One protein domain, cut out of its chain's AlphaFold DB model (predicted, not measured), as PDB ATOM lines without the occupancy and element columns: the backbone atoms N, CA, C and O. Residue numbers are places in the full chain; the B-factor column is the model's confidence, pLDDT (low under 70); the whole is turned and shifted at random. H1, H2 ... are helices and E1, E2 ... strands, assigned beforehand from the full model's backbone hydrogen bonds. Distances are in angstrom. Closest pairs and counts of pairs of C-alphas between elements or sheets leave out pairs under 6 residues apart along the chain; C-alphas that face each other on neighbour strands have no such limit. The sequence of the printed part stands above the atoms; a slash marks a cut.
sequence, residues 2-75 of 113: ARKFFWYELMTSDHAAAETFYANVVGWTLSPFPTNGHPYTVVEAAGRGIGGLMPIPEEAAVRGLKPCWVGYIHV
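This is residues 2 to 75 of the 113 residues of the protein "VOC family protein" of Rhizorhabdus sp (UniProt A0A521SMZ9). The domain is a strongly twisted wall of five strands with one helix, H1, over one face and the other face bare. A second, short helix, H2, sits off the sheet, beyond the end of E4 in the stretch that leads to E5. The printed part has 74 residues, with two named helices and five named strands in the order E1, H1, E2, E3, E4, H2, E5; the mixed sheet runs E2, E3, E4, E1, E5, and only E4 and E1 are parallel neighbours. The class is mixed, helices and strands. The whole is compact, with a radius of gyration of the C-alphas of 12.7 A and spans of 35 by 34 by 25 A.

E1, residues 5 to 12, is an inner strand. H1, residues 15 to 25, is on the sheet at a height of 8.4 A, in two layers, a helix on one face of a sheet. E2, residues 29 to 33, is an edge strand; its closest C-alpha to H1 is that of Thr 29, 6.3 A from that of Ala 23. E1, H1 and E2 make a split strand-helix-strand unit, two strands of one sheet joined through a helix, with E3, residues 40 to 45, and E4, residues 48 to 55, between them in the sheet; its crossover is right-handed. E2, E3 and E4 form a meander, each strand the antiparallel neighbour of the one before, in two hairpins: N 31 and O 42 are 3.0 A apart, N 43 and O 51 2.8 A. H1 runs along the strands, at 23 degrees to E4 on the local plane; it lies over E4 and, only just, with 3 C-alphas, over E3. The closest C-alphas of H1 and E4 are those of His 15 and Pro 55, 5.6 A apart. E4 and E1 are parallel, with N 10 and O 52 2.8 A apart. H2, residues 58 to 62, is not on the sheet and is apart from H1. E5, residues 68 to 73, is the other edge strand, antiparallel to E1, with N 9 and O 70 2.8 A apart. In H1 and H2 every O i to N i+4 pair is within hydrogen-bond range.

E1, residues 5 to 12, is 20.2 A long and begins at C-alpha 5, (218.968, 95.939, -19.778). H1 is 15.4 A, E2 12.5 A, E3 16.5 A and E4 21.8 A. H2 is 6.2 A. E5 is 16.4 A and ends at C-alpha 73, (217.907, 99.170, -16.935).

The two C-alphas farthest apart, those of Ala 46 and Val 62, are 35.9 A apart. The printed part has no cut. No link is long; E2 to E3 is short, the others tight. Mean pLDDT of the printed part is 94.2, and residue 2 is under 70.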
ATOM      1  N   ALA A   2     208.366  94.187 -18.926       57.00
ATOM      2  CA  ALA A   2     209.477  93.931 -17.999       57.00
ATOM      3  C   ALA A   2     210.615  94.941 -18.232       57.00
ATOM      4  O   ALA A   2     210.943  95.224 -19.385       57.00
ATOM      5  N   ARG A   3     211.195  95.484 -17.154       83.25
ATOM      6  CA  ARG A   3     212.374  96.360 -17.226       83.25
ATOM      7  C   ARG A   3     213.566  95.511 -17.679       83.25
ATOM      8  O   ARG A   3     213.843  94.485 -17.064       83.25
ATOM      9  N   LYS A   4     214.210  95.887 -18.784       90.88
ATOM     10  CA  LYS A   4     215.319  95.139 -19.391       90.88
ATOM     11  C   LYS A   4     216.579  95.988 -19.394       90.88
ATOM     12  O   LYS A   4     216.491  97.215 -19.483       90.88
ATOM     13  N   PHE A   5     217.722  95.314 -19.367       95.00
ATOM     14  CA  PHE A   5     218.968  95.939 -19.778       95.00
ATOM     15  C   PHE A   5     218.874  96.357 -21.245       95.00
ATOM     16  O   PHE A   5     218.340  95.607 -22.069       95.00
ATOM     17  N   PHE A   6     219.348  97.558 -21.556       94.06
ATOM     18  CA  PHE A   6     219.310  98.092 -22.921       94.06
ATOM     19  C   PHE A   6     220.620  98.745 -23.369       94.06
ATOM     20  O   PHE A   6     220.778  98.995 -24.562       94.06
ATOM     21  N   TRP A   7     221.536  99.001 -22.436       96.44
ATOM     22  CA  TRP A   7     222.837  99.614 -22.682       96.44
ATOM     23  C   TRP A   7     223.852  99.093 -21.667       96.44
ATOM     24  O   TRP A   7     223.473  98.774 -20.536       96.44
ATOM     25  N   TYR A   8     225.123  99.028 -22.055       97.19
ATOM     26  CA  TYR A   8     226.224  98.603 -21.193       97.19
ATOM     27  C   TYR A   8     227.347  99.640 -21.229       97.19
ATOM     28  O   TYR A   8     227.794 100.013 -22.303       97.19
ATOM     29  N   GLU A   9     227.804 100.105 -20.076       96.81
ATOM     30  CA  GLU A   9     228.909 101.055 -19.936       96.81
ATOM     31  C   GLU A   9     230.166 100.320 -19.499       96.81
ATOM     32  O   GLU A   9     230.129  99.591 -18.506       96.81
ATOM     33  N   LEU A  10     231.283 100.567 -20.169       98.25
ATOM     34  CA  LEU A  10     232.595 100.317 -19.598       98.25
ATOM     35  C   LEU A  10     233.139 101.615 -19.011       98.25
ATOM     36  O   LEU A  10     233.479 102.542 -19.743       98.25
ATOM     37  N   MET A  11     233.308 101.636 -17.692       97.44
ATOM     38  CA  MET A  11     234.121 102.646 -17.020       97.44
ATOM     39  C   MET A  11     235.540 102.104 -16.866       97.44
ATOM     40  O   MET A  11     235.735 101.039 -16.281       97.44
ATOM     41  N   THR A  12     236.542 102.818 -17.380       97.75
ATOM     42  CA  THR A  12     237.945 102.363 -17.372       97.75
ATOM     43  C   THR A  12     238.922 103.434 -16.894       97.75
ATOM     44  O   THR A  12     238.658 104.630 -16.979       97.75
ATOM     45  N   SER A  13     240.078 103.010 -16.386       96.38
ATOM     46  CA  SER A  13     241.188 103.904 -16.035       96.38
ATOM     47  C   SER A  13     242.037 104.307 -17.242       96.38
ATOM     48  O   SER A  13     242.764 105.289 -17.167       96.38
ATOM     49  N   ASP A  14     241.959 103.550 -18.339       96.56
ATOM     50  CA  ASP A  14     242.656 103.836 -19.595       96.56
ATOM     51  C   ASP A  14     241.681 103.637 -20.762       96.56
ATOM     52  O   ASP A  14     241.356 102.508 -21.144       96.56
ATOM     53  N   HIS A  15     241.147 104.754 -21.262       96.50
ATOM     54  CA  HIS A  15     240.135 104.772 -22.317       96.50
ATOM     55  C   HIS A  15     240.716 104.261 -23.642       96.50
ATOM     56  O   HIS A  15     240.195 103.304 -24.208       96.50
ATOM     57  N   ALA A  16     241.836 104.827 -24.092       96.62
ATOM     58  CA  ALA A  16     242.433 104.491 -25.384       96.62
ATOM     59  C   ALA A  16     242.938 103.037 -25.439       96.62
ATOM     60  O   ALA A  16     242.785 102.354 -26.460       96.62
ATOM     61  N   ALA A  17     243.511 102.527 -24.340       98.12
ATOM     62  CA  ALA A  17     243.910 101.123 -24.271       98.12
ATOM     63  C   ALA A  17     242.698 100.186 -24.315       98.12
ATOM     64  O   ALA A  17     242.749  99.153 -24.987       98.12
ATOM     65  N   ALA A  18     241.595 100.548 -23.648       98.19
ATOM     66  CA  ALA A  18     240.362  99.775 -23.710       98.19
ATOM     67  C   ALA A  18     239.770  99.776 -25.127       98.19
ATOM     68  O   ALA A  18     239.427  98.706 -25.626       98.19
ATOM     69  N   GLU A  19     239.726 100.923 -25.813       97.81
ATOM     70  CA  GLU A  19     239.271 100.985 -27.207       97.81
ATOM     71  C   GLU A  19     240.086 100.043 -28.102       97.81
ATOM     72  O   GLU A  19     239.538  99.177 -28.786       97.81
ATOM     73  N   THR A  20     241.414 100.148 -28.023       98.25
ATOM     74  CA  THR A  20     242.333  99.296 -28.790       98.25
ATOM     75  C   THR A  20     242.104  97.816 -28.492       98.25
ATOM     76  O   THR A  20     242.082  96.984 -29.401       98.25
ATOM     77  N   PHE A  21     241.917  97.466 -27.219       98.50
ATOM     78  CA  PHE A  21     241.686  96.090 -26.802       98.50
ATOM     79  C   PHE A  21     240.379  95.530 -27.373       98.50
ATOM     80  O   PHE A  21     240.401  94.478 -28.010       98.50
ATOM     81  N   TYR A  22     239.247  96.217 -27.186       98.06
ATOM     82  CA  TYR A  22     237.946  95.703 -27.627       98.06
ATOM     83  C   TYR A  22     237.805  95.688 -29.151       98.06
ATOM     84  O   TYR A  22     237.225  94.742 -29.689       98.06
ATOM     85  N   ALA A  23     238.395  96.660 -29.853       97.25
ATOM     86  CA  ALA A  23     238.473  96.628 -31.310       97.25
ATOM     87  C   ALA A  23     239.240  95.389 -31.804       97.25
ATOM     88  O   ALA A  23     238.752  94.671 -32.672       97.25
ATOM     89  N   ASN A  24     240.402  95.085 -31.218       98.12
ATOM     90  CA  ASN A  24     241.261  93.996 -31.693       98.12
ATOM     91  C   ASN A  24     240.804  92.600 -31.250       98.12
ATOM     92  O   ASN A  24     240.959  91.638 -31.998       98.12
ATOM     93  N   VAL A  25     240.283  92.464 -30.029       98.12
ATOM     94  CA  VAL A  25     239.941  91.159 -29.440       98.12
ATOM     95  C   VAL A  25     238.509  90.754 -29.760       98.12
ATOM     96  O   VAL A  25     238.257  89.591 -30.066       98.12
ATOM     97  N   VAL A  26     237.568  91.697 -29.675       96.94
ATOM     98  CA  VAL A  26     236.134  91.419 -29.863       96.94
ATOM     99  C   VAL A  26     235.665  91.803 -31.269       96.94
ATOM    100  O   VAL A  26     234.691  91.239 -31.761       96.94
ATOM    101  N   GLY A  27     236.364  92.720 -31.944       96.56
ATOM    102  CA  GLY A  27     235.977  93.191 -33.276       96.56
ATOM    103  C   GLY A  27     234.850  94.224 -33.250       96.56
ATOM    104  O   GLY A  27     234.132  94.373 -34.238       96.56
ATOM    105  N   TRP A  28     234.648  94.909 -32.120       97.50
ATOM    106  CA  TRP A  28     233.653  95.978 -32.030       97.50
ATOM    107  C   TRP A  28     234.093  97.232 -32.776       97.50
ATOM    108  O   TRP A  28     235.276  97.564 -32.838       97.50
ATOM    109  N   THR A  29     233.107  97.939 -33.325       97.31
ATOM    110  CA  THR A  29     233.313  99.276 -33.884       97.31
ATOM    111  C   THR A  29     233.156 100.295 -32.763       97.31
ATOM    112  O   THR A  29     232.245 100.183 -31.944       97.31
ATOM    113  N   LEU A  30     234.074 101.254 -32.696       96.75
ATOM    114  CA  LEU A  30     234.174 102.231 -31.619       96.75
ATOM    115  C   LEU A  30     234.177 103.626 -32.228       96.75
ATOM    116  O   LEU A  30     235.074 103.966 -33.001       96.75
ATOM    117  N   SER A  31     233.157 104.409 -31.896       95.56
ATOM    118  CA  SER A  31     232.914 105.711 -32.511       95.56
ATOM    119  C   SER A  31     232.835 106.792 -31.432       95.56
ATOM    120  O   SER A  31     232.006 106.667 -30.524       95.56
ATOM    121  N   PRO A  32     233.639 107.869 -31.513       95.00
ATOM    122  CA  PRO A  32     233.541 108.976 -30.571       95.00
ATOM    123  C   PRO A  32     232.136 109.580 -30.571       95.00
ATOM    124  O   PRO A  32     231.565 109.856 -31.630       95.00
ATOM    125  N   PHE A  33     231.593 109.829 -29.383       92.38
ATOM    126  CA  PHE A  33     230.329 110.526 -29.204       92.38
ATOM    127  C   PHE A  33     230.585 111.949 -28.698       92.38
ATOM    128  O   PHE A  33     231.306 112.124 -27.713       92.38
ATOM    129  N   PRO A  34     230.009 112.982 -29.335       87.38
ATOM    130  CA  PRO A  34     230.178 114.354 -28.880       87.38
ATOM    131  C   PRO A  34     229.542 114.561 -27.503       87.38
ATOM    132  O   PRO A  34     228.330 114.445 -27.335       87.38
ATOM    133  N   THR A  35     230.359 114.922 -26.523       84.62
ATOM    134  CA  THR A  35     229.930 115.271 -25.166       84.62
ATOM    135  C   THR A  35     230.518 116.618 -24.755       84.62
ATOM    136  O   THR A  35     231.499 117.108 -25.321       84.62
ATOM    137  N   ASN A  36     229.943 117.214 -23.712       76.62
ATOM    138  CA  ASN A  36     230.492 118.420 -23.107       76.62
ATOM    139  C   ASN A  36     231.611 118.045 -22.124       76.62
ATOM    140  O   ASN A  36     231.364 117.860 -20.937       76.62
ATOM    141  N   GLY A  37     232.843 117.936 -22.623       77.88
ATOM    142  CA  GLY A  37     234.053 117.932 -21.789       77.88
ATOM    143  C   GLY A  37     234.538 116.577 -21.261       77.88
ATOM    144  O   GLY A  37     235.577 116.548 -20.606       77.88
ATOM    145  N   HIS A  38     233.868 115.461 -21.569       84.06
ATOM    146  CA  HIS A  38     234.263 114.128 -21.086       84.06
ATOM    147  C   HIS A  38     234.286 113.088 -22.211       84.06
ATOM    148  O   HIS A  38     233.225 112.789 -22.750       84.06
ATOM    149  N   PRO A  39     235.441 112.494 -22.562       92.31
ATOM    150  CA  PRO A  39     235.518 111.506 -23.637       92.31
ATOM    151  C   PRO A  39     234.491 110.383 -23.464       92.31
ATOM    152  O   PRO A  39     234.435 109.757 -22.406       92.31
ATOM    153  N   TYR A  40     233.714 110.125 -24.512       96.06
ATOM    154  CA  TYR A  40     232.759 109.026 -24.566       96.06
ATOM    155  C   TYR A  40     232.833 108.375 -25.936       96.06
ATOM    156  O   TYR A  40     232.837 109.070 -26.954       96.06
ATOM    157  N   THR A  41     232.846 107.052 -25.952       97.81
ATOM    158  CA  THR A  41     232.882 106.262 -27.177       97.81
ATOM    159  C   THR A  41     231.692 105.326 -27.192       97.81
ATOM    160  O   THR A  41     231.475 104.566 -26.255       97.81
ATOM    161  N   VAL A  42     230.904 105.375 -28.264       97.69
ATOM    162  CA  VAL A  42     229.836 104.406 -28.498       97.69
ATOM    163  C   VAL A  42     230.455 103.118 -29.023       97.69
ATOM    164  O   VAL A  42     231.221 103.117 -29.986       97.69
ATOM    165  N   VAL A  43     230.092 102.019 -28.371       97.62
ATOM    166  CA  VAL A  43     230.439 100.655 -28.747       97.62
ATOM    167  C   VAL A  43     229.338 100.096 -29.633       97.62
ATOM    168  O   VAL A  43     228.173 100.015 -29.230       97.62
ATOM    169  N   GLU A  44     229.711  99.663 -30.829       97.06
ATOM    170  CA  GLU A  44     228.802  99.095 -31.812       97.06
ATOM    171  C   GLU A  44     229.143  97.638 -32.135       97.06
ATOM    172  O   GLU A  44     230.293  97.269 -32.388       97.06
ATOM    173  N   ALA A  45     228.098  96.815 -32.203       93.88
ATOM    174  CA  ALA A  45     228.161  95.447 -32.694       93.88
ATOM    175  C   ALA A  45     227.143  95.271 -33.822       93.88
ATOM    176  O   ALA A  45     225.967  95.602 -33.664       93.88
ATOM    177  N   ALA A  46     227.596  94.756 -34.970       91.00
ATOM    178  CA  ALA A  46     226.768  94.564 -36.165       91.00
ATOM    179  C   ALA A  46     225.967  95.825 -36.578       91.00
ATOM    180  O   ALA A  46     224.790  95.737 -36.927       91.00
ATOM    181  N   GLY A  47     226.600  97.004 -36.509       89.19
ATOM    182  CA  GLY A  47     225.997  98.289 -36.893       89.19
ATOM    183  C   GLY A  47     224.960  98.836 -35.907       89.19
ATOM    184  O   GLY A  47     224.197  99.736 -36.251       89.19
ATOM    185  N   ARG A  48     224.893  98.284 -34.692       92.69
ATOM    186  CA  ARG A  48     224.010  98.756 -33.626       92.69
ATOM    187  C   ARG A  48     224.831  99.182 -32.416       92.69
ATOM    188  O   ARG A  48     225.616  98.386 -31.909       92.69
ATOM    189  N   GLY A  49     224.569 100.385 -31.908       95.25
ATOM    190  CA  GLY A  49     225.064 100.827 -30.604       95.25
ATOM    191  C   GLY A  49     224.527  99.929 -29.491       95.25
ATOM    192  O   GLY A  49     223.310  99.783 -29.335       95.25
ATOM    193  N   ILE A  50     225.436  99.296 -28.756       95.62
ATOM    194  CA  ILE A  50     225.122  98.369 -27.660       95.62
ATOM    195  C   ILE A  50     225.597  98.880 -26.302       95.62
ATOM    196  O   ILE A  50     225.177  98.356 -25.267       95.62
ATOM    197  N   GLY A  51     226.475  99.875 -26.295       97.00
ATOM    198  CA  GLY A  51     227.123 100.316 -25.083       97.00
ATOM    199  C   GLY A  51     228.000 101.533 -25.278       97.00
ATOM    200  O   GLY A  51     228.127 102.066 -26.382       97.00
ATOM    201  N   GLY A  52     228.603 101.946 -24.180       97.44
ATOM    202  CA  GLY A  52     229.548 103.036 -24.119       97.44
ATOM    203  C   GLY A  52     230.848 102.624 -23.462       97.44
ATOM    204  O   GLY A  52     230.946 101.597 -22.783       97.44
ATOM    205  N   LEU A  53     231.851 103.445 -23.708       98.12
ATOM    206  CA  LEU A  53     233.146 103.390 -23.079       98.12
ATOM    207  C   LEU A  53     233.480 104.808 -22.622       98.12
ATOM    208  O   LEU A  53     233.442 105.754 -23.413       98.12
ATOM    209  N   MET A  54     233.817 104.948 -21.345       96.88
ATOM    210  CA  MET A  54     234.208 106.221 -20.763       96.88
ATOM    211  C   MET A  54     235.318 106.059 -19.717       96.88
ATOM    212  O   MET A  54     235.451 104.999 -19.089       96.88
ATOM    213  N   PRO A  55     236.116 107.112 -19.470       96.75
ATOM    214  CA  PRO A  55     236.971 107.168 -18.296       96.75
ATOM    215  C   PRO A  55     236.139 107.053 -17.012       96.75
ATOM    216  O   PRO A  55     235.032 107.585 -16.934       96.75
ATOM    217  N   ILE A  56     236.686 106.412 -15.978       95.94
ATOM    218  CA  ILE A  56     236.116 106.480 -14.626       95.94
ATOM    219  C   ILE A  56     236.065 107.960 -14.200       95.94
ATOM    220  O   ILE A  56     237.108 108.620 -14.233       95.94
ATOM    221  N   PRO A  57     234.901 108.492 -13.773       92.88
ATOM    222  CA  PRO A  57     234.815 109.850 -13.243       92.88
ATOM    223  C   PRO A  57     235.741 110.042 -12.038       92.88
ATOM    224  O   PRO A  57     235.852 109.150 -11.196       92.88
ATOM    225  N   GLU A  58     236.374 111.210 -11.915       92.62
ATOM    226  CA  GLU A  58     237.353 111.486 -10.850       92.62
ATOM    227  C   GLU A  58     236.776 111.224  -9.448       92.62
ATOM    228  O   GLU A  58     237.395 110.539  -8.633       92.62
ATOM    229  N   GLU A  59     235.543 111.669  -9.197       91.50
ATOM    230  CA  GLU A  59     234.831 111.430  -7.935       91.50
ATOM    231  C   GLU A  59     234.669 109.936  -7.605       91.50
ATOM    232  O   GLU A  59     234.779 109.526  -6.446       91.50
ATOM    233  N   ALA A  60     234.453 109.098  -8.621       92.06
ATOM    234  CA  ALA A  60     234.317 107.659  -8.461       92.06
ATOM    235  C   ALA A  60     235.687 106.987  -8.273       92.06
ATOM    236  O   ALA A  60     235.816 106.072  -7.456       92.06
ATOM    237  N   ALA A  61     236.722 107.474  -8.965       93.44
ATOM    238  CA  ALA A  61     238.096 107.002  -8.807       93.44
ATOM    239  C   ALA A  61     238.625 107.259  -7.386       93.44
ATOM    240  O   ALA A  61     239.193 106.354  -6.772       93.44
ATOM    241  N   VAL A  62     238.374 108.450  -6.825       93.56
ATOM    242  CA  VAL A  62     238.740 108.802  -5.436       93.56
ATOM    243  C   VAL A  62     238.040 107.894  -4.422       93.56
ATOM    244  O   VAL A  62     238.623 107.531  -3.401       93.56
ATOM    245  N   ARG A  63     236.813 107.452  -4.724       91.06
ATOM    246  CA  ARG A  63     236.067 106.468  -3.920       91.06
ATOM    247  C   ARG A  63     236.532 105.021  -4.124       91.06
ATOM    248  O   ARG A  63     235.959 104.111  -3.531       91.06
ATOM    249  N   GLY A  64     237.568 104.799  -4.931       93.38
ATOM    250  CA  GLY A  64     238.188 103.495  -5.139       93.38
ATOM    251  C   GLY A  64     237.530 102.635  -6.217       93.38
ATOM    252  O   GLY A  64     237.859 101.448  -6.290       93.38
ATOM    253  N   LEU A  65     236.644 103.197  -7.054       93.38
ATOM    254  CA  LEU A  65     236.048 102.455  -8.165       93.38
ATOM    255  C   LEU A  65     237.154 101.914  -9.083       93.38
ATOM    256  O   LEU A  65     238.091 102.622  -9.460       93.38
ATOM    257  N   LYS A  66     237.052 100.629  -9.419       96.00
ATOM    258  CA  LYS A  66     237.937  99.949 -10.367       96.00
ATOM    259  C   LYS A  66     237.243  99.821 -11.722       96.00
ATOM    260  O   LYS A  66     236.015  99.876 -11.753       96.00
ATOM    261  N   PRO A  67     237.999  99.630 -12.820       97.81
ATOM    262  CA  PRO A  67     237.402  99.406 -14.128       97.81
ATOM    263  C   PRO A  67     236.355  98.293 -14.095       97.81
ATOM    264  O   PRO A  67     236.629  97.203 -13.587       97.81
ATOM    265  N   CYS A  68     235.160  98.566 -14.611       97.06
ATOM    266  CA  CYS A  68     234.054  97.618 -14.592       97.06
ATOM    267  C   CYS A  68     233.046  97.879 -15.715       97.06
ATOM    268  O   CYS A  68     232.897  98.999 -16.206       97.06
ATOM    269  N   TRP A  69     232.343  96.811 -16.094       97.69
ATOM    270  CA  TRP A  69     231.158  96.886 -16.938       97.69
ATOM    271  C   TRP A  69     229.910  97.051 -16.074       97.69
ATOM    272  O   TRP A  69     229.727  96.312 -15.106       97.69
ATOM    273  N   VAL A  70     229.032  97.977 -16.454       96.19
ATOM    274  CA  VAL A  70     227.762  98.252 -15.772       96.19
ATOM    275  C   VAL A  70     226.623  98.249 -16.786       96.19
ATOM    276  O   VAL A  70     226.770  98.737 -17.900       96.19
ATOM    277  N   GLY A  71     225.476  97.677 -16.426       96.81
ATOM    278  CA  GLY A  71     224.289  97.665 -17.282       96.81
ATOM    279  C   GLY A  71     223.283  98.751 -16.901       96.81
ATOM    280  O   GLY A  71     223.030  98.977 -15.721       96.81
ATOM    281  N   TYR A  72     222.628  99.350 -17.895       96.62
ATOM    282  CA  TYR A  72     221.494 100.251 -17.687       96.62
ATOM    283  C   TYR A  72     220.169  99.525 -17.870       96.62
ATOM    284  O   TYR A  72     219.929  98.894 -18.902       96.62
ATOM    285  N   ILE A  73     219.277  99.681 -16.894       96.50
ATOM    286  CA  ILE A  73     217.907  99.170 -16.935       96.50
ATOM    287  C   ILE A  73     216.964 100.307 -17.333       96.50
ATOM    288  O   ILE A  73     216.933 101.352 -16.686       96.50
ATOM    289  N   HIS A  74     216.155 100.095 -18.372       94.94
ATOM    290  CA  HIS A  74     215.207 101.111 -18.829       94.94
ATOM    291  C   HIS A  74     214.057 101.314 -17.828       94.94
ATOM    292  O   HIS A  74     213.397 100.353 -17.411       94.94
ATOM    293  N   VAL A  75     213.760 102.577 -17.514       95.12
ATOM    294  CA  VAL A  75     212.623 103.004 -16.688       95.12
ATOM    295  C   VAL A  75     211.899 104.175 -17.343       95.12
ATOM    296  O   VAL A  75     212.509 104.988 -18.025       95.12
TER     297      VAL A  75